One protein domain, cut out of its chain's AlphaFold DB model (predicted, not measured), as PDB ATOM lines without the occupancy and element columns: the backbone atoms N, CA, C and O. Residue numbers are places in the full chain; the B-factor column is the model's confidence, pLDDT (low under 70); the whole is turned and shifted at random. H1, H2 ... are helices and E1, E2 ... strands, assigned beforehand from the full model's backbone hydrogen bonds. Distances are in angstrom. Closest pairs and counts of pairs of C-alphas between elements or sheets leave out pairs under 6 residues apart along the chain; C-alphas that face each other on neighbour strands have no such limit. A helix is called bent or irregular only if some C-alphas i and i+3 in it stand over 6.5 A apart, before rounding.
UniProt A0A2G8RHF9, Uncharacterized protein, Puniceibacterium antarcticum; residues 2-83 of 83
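AT A GLANCE: This is residues 2 to 83 of the 83 residues of an uncharacterized protein of Puniceibacterium antarcticum (UniProt A0A2G8RHF9). A small compact body of three helices and a tiny two-strand sheet has a long tail, residues 67 to 83, which sticks out from it: the body spans 30 by 23 by 21 A, the whole 54 A along its longest axis. In the body, H1 and H3 run the same way, H1 following E1 and H3 following E2 with no residue between, while H2 packs on H1 with residues 18 to 22. The printed part has 82 residues, with elements in the order E1, H1, H2, E2, H3; the sheet is E1 - E2, antiparallel, and the class is mostly helix, though under half of the residues are in named elements. The whole is loose, with a radius of gyration of the C-alphas of 14.9 A, and spans 54 by 27 by 26 A.

HOW THE PARTS SIT: E1, residues 3 to 5, and E2, residues 46 to 48, are antiparallel neighbours, with 138 degrees between their directions. The C-alphas of 4 and 47, which face each other, are 5.3 A apart. N 4 and O 47, and N 47 and O 4, are within hydrogen-bond range, each at 2.9 A. H1, residues 6 to 13, touches H2, residues 18 to 32, the same way at a steep tilt of 58 degrees. Their closest C-alphas, those of Glu 7 and Gly 18, are 3.9 A apart, and H2 touches H1 with residues 18 to 22 alone. H1 also touches H3, residues 49 to 58, the same way at a shallow tilt of 26 degrees; their closest C-alphas, those of Thr 13 and Val 56, are 7.0 A apart. H2 and H3 are apart. In H1 and H3 every O i to N i+4 pair is within hydrogen-bond range; in H2, 9 of 11 are.

IN THESE COORDINATES: E1 begins at C-alpha 3, (188.287, 210.250, 253.441), and is 7.0 A long, as is E2. H1 is 10.4 A long from first to last C-alpha. H2, the longest helix at 18.1 A, is irregular: C-alphas 23 and 26 are 7.1 A apart. H3 is 14.2 A long and ends at C-alpha 58, (190.547, 208.880, 272.680).

THE WHOLE: The two C-alphas farthest apart, those of Arg 43 and Ala 83, are 55.2 A apart. Residues 67 to 83 stand free; without them the body has 65 residues and spans 30 by 23 by 21 A. The printed part has no cut. The link from H2 to E2, with 13 residues between them, is long; the other links are tight. Residues 59 to 83 hold no named element. The mean pLDDT of the printed part is 74.9, and residues 60 to 83 are under 70.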
ATOM      1  N   THR A   2     183.820 211.182 255.011       87.06
ATOM      2  CA  THR A   2     184.961 211.880 254.390       87.06
ATOM      3  C   THR A   2     186.216 211.026 254.514       87.06
ATOM      4  O   THR A   2     186.448 210.423 255.562       87.06
ATOM      5  N   PHE A   3     187.017 210.970 253.451       89.31
ATOM      6  CA  PHE A   3     188.287 210.250 253.441       89.31
ATOM      7  C   PHE A   3     189.452 211.231 253.434       89.31
ATOM      8  O   PHE A   3     189.405 212.220 252.705       89.31
ATOM      9  N   ILE A   4     190.487 210.921 254.209       91.25
ATOM     10  CA  ILE A   4     191.690 211.741 254.342       91.25
ATOM     11  C   ILE A   4     192.947 210.965 253.954       91.25
ATOM     12  O   ILE A   4     192.997 209.735 254.053       91.25
ATOM     13  N   THR A   5     193.945 211.686 253.452       91.81
ATOM     14  CA  THR A   5     195.234 211.133 253.012       91.81
ATOM     15  C   THR A   5     196.212 210.986 254.177       91.81
ATOM     16  O   THR A   5     195.977 211.485 255.274       91.81
ATOM     17  N   ALA A   6     197.345 210.325 253.927       91.06
ATOM     18  CA  ALA A   6     198.429 210.213 254.902       91.06
ATOM     19  C   ALA A   6     198.956 211.581 255.378       91.06
ATOM     20  O   ALA A   6     199.322 211.707 256.539       91.06
ATOM     21  N   GLU A   7     198.979 212.598 254.509       90.25
ATOM     22  CA  GLU A   7     199.400 213.957 254.885       90.25
ATOM     23  C   GLU A   7     198.423 214.595 255.869       90.25
ATOM     24  O   GLU A   7     198.824 215.047 256.933       90.25
ATOM     25  N   GLN A   8     197.127 214.529 255.576       90.06
ATOM     26  CA  GLN A   8     196.097 215.068 256.464       90.06
ATOM     27  C   GLN A   8     196.062 214.334 257.813       90.06
ATOM     28  O   GLN A   8     195.829 214.937 258.856       90.06
ATOM     29  N   VAL A   9     196.311 213.022 257.816       89.81
ATOM     30  CA  VAL A   9     196.441 212.257 259.062       89.81
ATOM     31  C   VAL A   9     197.680 212.689 259.851       89.81
ATOM     32  O   VAL A   9     197.599 212.799 261.074       89.81
ATOM     33  N   ALA A  10     198.806 212.953 259.183       90.00
ATOM     34  CA  ALA A  10     200.023 213.438 259.832       90.00
ATOM     35  C   ALA A  10     199.779 214.764 260.564       90.00
ATOM     36  O   ALA A  10     200.107 214.861 261.745       90.00
ATOM     37  N   GLU A  11     199.101 215.719 259.922       88.88
ATOM     38  CA  GLU A  11     198.722 216.998 260.538       88.88
ATOM     39  C   GLU A  11     197.870 216.801 261.803       88.88
ATOM     40  O   GLU A  11     198.136 217.402 262.843       88.88
ATOM     41  N   LEU A  12     196.879 215.904 261.751       85.19
ATOM     42  CA  LEU A  12     195.988 215.616 262.882       85.19
ATOM     43  C   LEU A  12     196.689 214.937 264.060       85.19
ATOM     44  O   LEU A  12     196.252 215.066 265.201       85.19
ATOM     45  N   THR A  13     197.736 214.171 263.776       83.81
ATOM     46  CA  THR A  13     198.440 213.352 264.769       83.81
ATOM     47  C   THR A  13     199.769 213.964 265.216       83.81
ATOM     48  O   THR A  13     200.406 213.421 266.119       83.81
ATOM     49  N   GLY A  14     200.154 215.110 264.642       85.69
ATOM     50  CA  GLY A  14     201.353 215.867 265.000       85.69
ATOM     51  C   GLY A  14     202.649 215.354 264.366       85.69
ATOM     52  O   GLY A  14     203.718 215.579 264.926       85.69
ATOM     53  N   PHE A  15     202.583 214.648 263.233       88.00
ATOM     54  CA  PHE A  15     203.775 214.285 262.457       88.00
ATOM     55  C   PHE A  15     204.123 215.372 261.440       88.00
ATOM     56  O   PHE A  15     203.239 215.965 260.828       88.00
ATOM     57  N   ASP A  16     205.420 215.538 261.172       86.69
ATOM     58  CA  ASP A  16     205.923 216.549 260.231       86.69
ATOM     59  C   ASP A  16     205.492 216.308 258.775       86.69
ATOM     60  O   ASP A  16     205.478 217.228 257.961       86.69
ATOM     61  N   SER A  17     205.199 215.057 258.402       89.56
ATOM     62  CA  SER A  17     204.824 214.701 257.030       89.56
ATOM     63  C   SER A  17     204.067 213.378 256.942       89.56
ATOM     64  O   SER A  17     204.186 212.498 257.802       89.56
ATOM     65  N   GLY A  18     203.339 213.191 255.835       88.00
ATOM     66  CA  GLY A  18     202.648 211.936 255.537       88.00
ATOM     67  C   GLY A  18     203.589 210.730 255.436       88.00
ATOM     68  O   GLY A  18     203.214 209.626 255.824       88.00
ATOM     69  N   THR A  19     204.828 210.912 254.971       89.94
ATOM     70  CA  THR A  19     205.840 209.841 254.918       89.94
ATOM     71  C   THR A  19     206.335 209.454 256.310       89.94
ATOM     72  O   THR A  19     206.446 208.261 256.595       89.94
ATOM     73  N   ALA A  20     206.563 210.431 257.196       87.94
ATOM     74  CA  ALA A  20     206.900 210.180 258.596       87.94
ATOM     75  C   ALA A  20     205.767 209.434 259.323       87.94
ATOM     76  O   ALA A  20     206.021 208.440 260.005       87.94
ATOM     77  N   PHE A  21     204.512 209.840 259.097       90.44
ATOM     78  CA  PHE A  21     203.342 209.116 259.597       90.44
ATOM     79  C   PHE A  21     203.294 207.676 259.065       90.44
ATOM     80  O   PHE A  21     203.135 206.742 259.847       90.44
ATOM     81  N   LEU A  22     203.480 207.462 257.757       90.31
ATOM     82  CA  LEU A  22     203.466 206.118 257.166       90.31
ATOM     83  C   LEU A  22     204.550 205.203 257.752       90.31
ATOM     84  O   LEU A  22     204.289 204.018 257.949       90.31
ATOM     85  N   ALA A  23     205.735 205.739 258.062       90.75
ATOM     86  CA  ALA A  23     206.804 204.993 258.725       90.75
ATOM     87  C   ALA A  23     206.448 204.630 260.180       90.75
ATOM     88  O   ALA A  23     206.775 203.539 260.648       90.75
ATOM     89  N   ALA A  24     205.744 205.516 260.890       87.81
ATOM     90  CA  ALA A  24     205.279 205.278 262.255       87.81
ATOM     91  C   ALA A  24     203.985 204.445 262.334       87.81
ATOM     92  O   ALA A  24     203.688 203.884 263.390       87.81
ATOM     93  N   ARG A  25     203.226 204.333 261.234       89.00
ATOM     94  CA  ARG A  25     201.894 203.712 261.179       89.00
ATOM     95  C   ARG A  25     201.871 202.313 261.778       89.00
ATOM     96  O   ARG A  25     201.047 202.056 262.643       89.00
ATOM     97  N   THR A  26     202.782 201.433 261.367       84.94
ATOM     98  CA  THR A  26     202.823 200.050 261.872       84.94
ATOM     99  C   THR A  26     202.967 200.015 263.396       84.94
ATOM    100  O   THR A  26     202.245 199.295 264.073       84.94
ATOM    101  N   ARG A  27     203.810 200.885 263.966       86.81
ATOM    102  CA  ARG A  27     203.947 201.003 265.424       86.81
ATOM    103  C   ARG A  27     202.658 201.502 266.088       86.81
ATOM    104  O   ARG A  27     202.333 201.059 267.188       86.81
ATOM    105  N   LEU A  28     201.945 202.435 265.457       86.75
ATOM    106  CA  LEU A  28     200.669 202.955 265.959       86.75
ATOM    107  C   LEU A  28     199.559 201.895 265.908       86.75
ATOM    108  O   LEU A  28     198.775 201.798 266.851       86.75
ATOM    109  N   GLU A  29     199.509 201.091 264.849       87.31
ATOM    110  CA  GLU A  29     198.575 199.969 264.705       87.31
ATOM    111  C   GLU A  29     198.809 198.934 265.817       87.31
ATOM    112  O   GLU A  29     197.873 198.611 266.550       87.31
ATOM    113  N   ASP A  30     200.065 198.532 266.040       85.50
ATOM    114  CA  ASP A  30     200.419 197.514 267.037       85.50
ATOM    115  C   ASP A  30     200.254 197.999 268.485       85.50
ATOM    116  O   ASP A  30     199.724 197.290 269.340       85.50
ATOM    117  N   SER A  31     200.720 199.215 268.788       84.25
ATOM    118  CA  SER A  31     200.798 199.704 270.174       84.25
ATOM    119  C   SER A  31     199.557 200.475 270.620       84.25
ATOM    120  O   SER A  31     199.238 200.488 271.807       84.25
ATOM    121  N   LYS A  32     198.883 201.170 269.696       81.94
ATOM    122  CA  LYS A  32     197.814 202.137 270.005       81.94
ATOM    123  C   LYS A  32     196.490 201.830 269.307       81.94
ATOM    124  O   LYS A  32     195.596 202.675 269.330       81.94
ATOM    125  N   ARG A  33     196.363 200.645 268.690       85.88
ATOM    126  CA  ARG A  33     195.168 200.205 267.945       85.88
ATOM    127  C   ARG A  33     194.703 201.246 266.924       85.88
ATOM    128  O   ARG A  33     193.512 201.527 266.802       85.88
ATOM    129  N   PHE A  34     195.661 201.863 266.238       89.19
ATOM    130  CA  PHE A  34     195.370 202.880 265.238       89.19
ATOM    131  C   PHE A  34     194.448 202.328 264.133       89.19
ATOM    132  O   PHE A  34     194.622 201.178 263.720       89.19
ATOM    133  N   PRO A  35     193.465 203.111 263.648       88.62
ATOM    134  CA  PRO A  35     192.507 202.634 262.660       88.62
ATOM    135  C   PRO A  35     193.184 202.269 261.326       88.62
ATOM    136  O   PRO A  35     193.986 203.048 260.797       88.62
ATOM    137  N   PRO A  36     192.830 201.118 260.728       88.19
ATOM    138  CA  PRO A  36     193.423 200.681 259.474       88.19
ATOM    139  C   PRO A  36     192.997 201.583 258.302       88.19
ATOM    140  O   PRO A  36     191.918 202.190 258.331       88.19
ATOM    141  N   PRO A  37     193.814 201.664 257.236       89.38
ATOM    142  CA  PRO A  37     193.418 202.337 256.005       89.38
ATOM    143  C   PRO A  37     192.245 201.620 255.324       89.38
ATOM    144  O   PRO A  37     191.979 200.438 255.546       89.38
ATOM    145  N   MET A  38     191.565 202.334 254.429       88.44
ATOM    146  CA  MET A  38     190.503 201.778 253.599       88.44
ATOM    147  C   MET A  38     191.051 200.664 252.695       88.44
ATOM    148  O   MET A  38     191.907 200.941 251.850       88.44
ATOM    149  N   PRO A  39     190.520 199.431 252.785       80.94
ATOM    150  CA  PRO A  39     191.060 198.280 252.059       80.94
ATOM    151  C   PRO A  39     190.899 198.402 250.537       80.94
ATOM    152  O   PRO A  39     191.658 197.807 249.780       80.94
ATOM    153  N   THR A  40     189.933 199.199 250.073       83.00
ATOM    154  CA  THR A  40     189.661 199.425 248.646       83.00
ATOM    155  C   THR A  40     190.551 200.497 248.013       83.00
ATOM    156  O   THR A  40     190.607 200.600 246.791       83.00
ATOM    157  N   CYS A  41     191.254 201.302 248.814       79.06
ATOM    158  CA  CYS A  41     192.096 202.401 248.340       79.06
ATOM    159  C   CYS A  41     193.570 202.064 248.569       79.06
ATOM    160  O   CYS A  41     194.167 202.493 249.553       79.06
ATOM    161  N   LEU A  42     194.157 201.282 247.658       73.81
ATOM    162  CA  LEU A  42     195.514 200.760 247.840       73.81
ATOM    163  C   LEU A  42     196.603 201.810 247.580       73.81
ATOM    164  O   LEU A  42     197.605 201.813 248.294       73.81
ATOM    165  N   ARG A  43     196.424 202.711 246.596       82.62
ATOM    166  CA  ARG A  43     197.323 203.858 246.353       82.62
ATOM    167  C   ARG A  43     196.585 205.062 245.733       82.62
ATOM    168  O   ARG A  43     195.980 204.897 244.676       82.62
ATOM    169  N   PRO A  44     196.669 206.267 246.330       77.88
ATOM    170  CA  PRO A  44     197.215 206.545 247.659       77.88
ATOM    171  C   PRO A  44     196.335 205.932 248.760       77.88
ATOM    172  O   PRO A  44     195.117 205.838 248.603       77.88
ATOM    173  N   LEU A  45     196.960 205.518 249.868       88.81
ATOM    174  CA  LEU A  45     196.242 205.036 251.049       88.81
ATOM    175  C   LEU A  45     195.363 206.152 251.618       88.81
ATOM    176  O   LEU A  45     195.770 207.317 251.664       88.81
ATOM    177  N   LYS A  46     194.160 205.780 252.055       90.88
ATOM    178  CA  LYS A  46     193.174 206.703 252.621       90.88
ATOM    179  C   LYS A  46     192.605 206.158 253.915       90.88
ATOM    180  O   LYS A  46     192.390 204.955 254.034       90.88
ATOM    181  N   TRP A  47     192.281 207.055 254.832       91.44
ATOM    182  CA  TRP A  47     191.619 206.740 256.091       91.44
ATOM    183  C   TRP A  47     190.262 207.406 256.157       91.44
ATOM    184  O   TRP A  47     189.989 208.413 255.506       91.44
ATOM    185  N   ARG A  48     189.403 206.817 256.970       91.56
ATOM    186  CA  ARG A  48     188.139 207.408 257.366       91.56
ATOM    187  C   ARG A  48     188.393 208.559 258.335       91.56
ATOM    188  O   ARG A  48     188.965 208.334 259.398       91.56
ATOM    189  N   ALA A  49     187.975 209.769 257.970       89.00
ATOM    190  CA  ALA A  49     188.214 210.963 258.782       89.00
ATOM    191  C   ALA A  49     187.612 210.830 260.186       89.00
ATOM    192  O   ALA A  49     188.256 211.152 261.173       89.00
ATOM    193  N   ASP A  50     186.406 210.275 260.279       87.88
ATOM    194  CA  ASP A  50     185.703 210.050 261.539       87.88
ATOM    195  C   ASP A  50     186.418 209.053 262.460       87.88
ATOM    196  O   ASP A  50     186.523 209.305 263.656       87.88
ATOM    197  N   ALA A  51     186.967 207.968 261.910       89.50
ATOM    198  CA  ALA A  51     187.749 207.006 262.687       89.50
ATOM    199  C   ALA A  51     189.042 207.627 263.244       89.50
ATOM    200  O   ALA A  51     189.421 207.356 264.379       89.50
ATOM    201  N   ILE A  52     189.703 208.477 262.453       89.38
ATOM    202  CA  ILE A  52     190.930 209.168 262.863       89.38
ATOM    203  C   ILE A  52     190.627 210.203 263.945       89.38
ATOM    204  O   ILE A  52     191.300 210.219 264.968       89.38
ATOM    205  N   THR A  53     189.587 211.018 263.764       87.19
ATOM    206  CA  THR A  53     189.174 212.007 264.766       87.19
ATOM    207  C   THR A  53     188.783 211.343 266.083       87.19
ATOM    208  O   THR A  53     189.227 211.793 267.135       87.19
ATOM    209  N   ALA A  54     187.999 210.259 266.043       88.12
ATOM    210  CA  ALA A  54     187.642 209.502 267.241       88.12
ATOM    211  C   ALA A  54     188.891 208.965 267.957       88.12
ATOM    212  O   ALA A  54     189.046 209.169 269.156       88.12
ATOM    213  N   TRP A  55     189.831 208.381 267.207       88.81
ATOM    214  CA  TRP A  55     191.088 207.895 267.770       88.81
ATOM    215  C   TRP A  55     191.920 209.022 268.404       88.81
ATOM    216  O   TRP A  55     192.421 208.856 269.512       88.81
ATOM    217  N   VAL A  56     192.041 210.190 267.759       85.62
ATOM    218  CA  VAL A  56     192.767 211.346 268.325       85.62
ATOM    219  C   VAL A  56     192.122 211.816 269.633       85.62
ATOM    220  O   VAL A  56     192.834 212.041 270.613       85.62
ATOM    221  N   LEU A  57     190.788 211.907 269.672       84.00
ATOM    222  CA  LEU A  57     190.037 212.262 270.880       84.00
ATOM    223  C   LEU A  57     190.277 211.252 272.016       84.00
ATOM    224  O   LEU A  57     190.506 211.657 273.152       84.00
ATOM    225  N   GLU A  58     190.289 209.954 271.709       83.06
ATOM    226  CA  GLU A  58     190.547 208.880 272.680       83.06
ATOM    227  C   GLU A  58     191.986 208.876 273.216       83.06
ATOM    228  O   GLU A  58     192.215 208.506 274.367       83.06
ATOM    229  N   GLN A  59     192.971 209.289 272.413       79.38
ATOM    230  CA  GLN A  59     194.372 209.356 272.844       79.38
ATOM    231  C   GLN A  59     194.672 210.555 273.758       79.38
ATOM    232  O   GLN A  59     195.779 210.640 274.290       79.38
ATOM    233  N   GLY A  60     193.734 211.497 273.921       66.12
ATOM    234  CA  GLY A  60     193.942 212.716 274.711       66.12
ATOM    235  C   GLY A  60     195.036 213.636 274.155       66.12
ATOM    236  O   GLY A  60     195.449 214.586 274.821       66.12
ATOM    237  N   VAL A  61     195.520 213.367 272.939       57.91
ATOM    238  CA  VAL A  61     196.480 214.219 272.242       57.91
ATOM    239  C   VAL A  61     195.670 215.351 271.635       57.91
ATOM    240  O   VAL A  61     195.085 215.201 270.565       57.91
ATOM    241  N   ALA A  62     195.586 216.471 272.351       49.81
ATOM    242  CA  ALA A  62     195.036 217.694 271.790       49.81
ATOM    243  C   ALA A  62     195.840 218.029 270.519       49.81
ATOM    244  O   ALA A  62     197.056 218.218 270.614       49.81
ATOM    245  N   PRO A  63     195.213 218.055 269.332       51.72
ATOM    246  CA  PRO A  63     195.936 218.311 268.101       51.72
ATOM    247  C   PRO A  63     196.479 219.739 268.140       51.72
ATOM    248  O   PRO A  63     195.723 220.713 268.191       51.72
ATOM    249  N   SER A  64     197.804 219.865 268.136       45.19
ATOM    250  CA  SER A  64     198.514 221.136 268.051       45.19
ATOM    251  C   SER A  64     198.360 221.708 266.641       45.19
ATOM    252  O   SER A  64     199.264 221.587 265.822       45.19
ATOM    253  N   GLY A  65     197.198 222.282 266.326       45.53
ATOM    254  CA  GLY A  65     197.004 222.999 265.061       45.53
ATOM    255  C   GLY A  65     195.668 222.828 264.347       45.53
ATOM    256  O   GLY A  65     195.540 223.334 263.237       45.53
ATOM    257  N   LEU A  66     194.654 222.182 264.934       45.00
ATOM    258  CA  LEU A  66     193.318 222.252 264.335       45.00
ATOM    259  C   LEU A  66     192.712 223.651 264.552       45.00
ATOM    260  O   LEU A  66     192.541 224.048 265.708       45.00
ATOM    261  N   PRO A  67     192.294 224.393 263.504       39.00
ATOM    262  CA  PRO A  67     191.254 225.387 263.705       39.00
ATOM    263  C   PRO A  67     190.027 224.632 264.219       39.00
ATOM    264  O   PRO A  67     189.631 223.620 263.644       39.00
ATOM    265  N   SER A  68     189.473 225.091 265.340       42.19
ATOM    266  CA  SER A  68     188.284 224.537 265.987       42.19
ATOM    267  C   SER A  68     187.118 224.413 264.998       42.19
ATOM    268  O   SER A  68     186.291 225.313 264.874       42.19
ATOM    269  N   ILE A  69     187.029 223.279 264.309       42.53
ATOM    270  CA  ILE A  69     185.847 222.847 263.570       42.53
ATOM    271  C   ILE A  69     185.386 221.560 264.242       42.53
ATOM    272  O   ILE A  69     185.533 220.455 263.726       42.53
ATOM    273  N   LEU A  70     184.860 221.718 265.455       44.72
ATOM    274  CA  LEU A  70     183.979 220.725 266.046       44.72
ATOM    275  C   LEU A  70     182.701 220.708 265.193       44.72
ATOM    276  O   LEU A  70     182.021 221.737 265.116       44.72
ATOM    277  N   PRO A  71     182.322 219.595 264.541       38.44
ATOM    278  CA  PRO A  71     180.937 219.446 264.147       38.44
ATOM    279  C   PRO A  71     180.125 219.382 265.444       38.44
ATOM    280  O   PRO A  71     180.323 218.492 266.270       38.44
ATOM    281  N   HIS A  72     179.259 220.375 265.631       44.12
ATOM    282  CA  HIS A  72     178.216 220.424 266.650       44.12
ATOM    283  C   HIS A  72     177.479 219.077 266.707       44.12
ATOM    284  O   HIS A  72     176.599 218.845 265.887       44.12
ATOM    285  N   ASN A  73     177.891 218.168 267.595       40.78
ATOM    286  CA  ASN A  73     177.132 216.998 268.054       40.78
ATOM    287  C   ASN A  73     177.922 216.207 269.114       40.78
ATOM    288  O   ASN A  73     178.017 214.982 269.068       40.78
ATOM    289  N   VAL A  74     178.480 216.906 270.102       40.78
ATOM    290  CA  VAL A  74     178.801 216.285 271.392       40.78
ATOM    291  C   VAL A  74     177.637 216.624 272.311       40.78
ATOM    292  O   VAL A  74     177.555 217.728 272.842       40.78
ATOM    293  N   TYR A  75     176.698 215.689 272.451       43.31
ATOM    294  CA  TYR A  75     175.781 215.715 273.583       43.31
ATOM    295  C   TYR A  75     176.625 215.468 274.835       43.31
ATOM    296  O   TYR A  75     177.049 214.345 275.104       43.31
ATOM    297  N   LEU A  76     176.906 216.544 275.565       43.84
ATOM    298  CA  LEU A  76     177.350 216.506 276.953       43.84
ATOM    299  C   LEU A  76     176.251 215.811 277.771       43.84
ATOM    300  O   LEU A  76     175.303 216.447 278.220       43.84
ATOM    301  N   ILE A  77     176.353 214.492 277.950       42.62
ATOM    302  CA  ILE A  77     175.649 213.799 279.035       42.62
ATOM    303  C   ILE A  77     176.495 214.003 280.298       42.62
ATOM    304  O   ILE A  77     177.201 213.110 280.748       42.62
ATOM    305  N   GLU A  78     176.454 215.220 280.834       40.75
ATOM    306  CA  GLU A  78     177.018 215.596 282.142       40.75
ATOM    307  C   GLU A  78     175.904 216.108 283.075       40.75
ATOM    308  O   GLU A  78     176.131 216.930 283.953       40.75
ATOM    309  N   GLU A  79     174.673 215.607 282.920       45.19
ATOM    310  CA  GLU A  79     173.561 215.964 283.814       45.19
ATOM    311  C   GLU A  79     172.671 214.756 284.156       45.19
ATOM    312  O   GLU A  79     171.485 214.708 283.858       45.19
ATOM    313  N   ALA A  80     173.257 213.730 284.781       45.28
ATOM    314  CA  ALA A  80     172.486 212.683 285.470       45.28
ATOM    315  C   ALA A  80     173.207 212.124 286.711       45.28
ATOM    316  O   ALA A  80     173.037 210.959 287.076       45.28
ATOM    317  N   ARG A  81     174.050 212.930 287.372       51.06
ATOM    318  CA  ARG A  81     174.672 212.529 288.644       51.06
ATOM    319  C   ARG A  81     174.784 213.652 289.664       51.06
ATOM    320  O   ARG A  81     175.793 213.756 290.362       51.06
ATOM    321  N   ARG A  82     173.741 214.470 289.803       46.84
ATOM    322  CA  ARG A  82     173.581 215.269 291.018       46.84
ATOM    323  C   ARG A  82     172.122 215.649 291.276       46.84
ATOM    324  O   ARG A  82     171.584 216.458 290.539       46.84
ATOM    325  N   ALA A  83     171.621 215.089 292.381       39.50
ATOM    326  CA  ALA A  83     170.511 215.537 293.228       39.50
ATOM    327  C   ALA A  83     169.089 215.472 292.654       39.50
ATOM    328  O   ALA A  83     168.742 216.290 291.783       39.50
TER     329      ALA A  83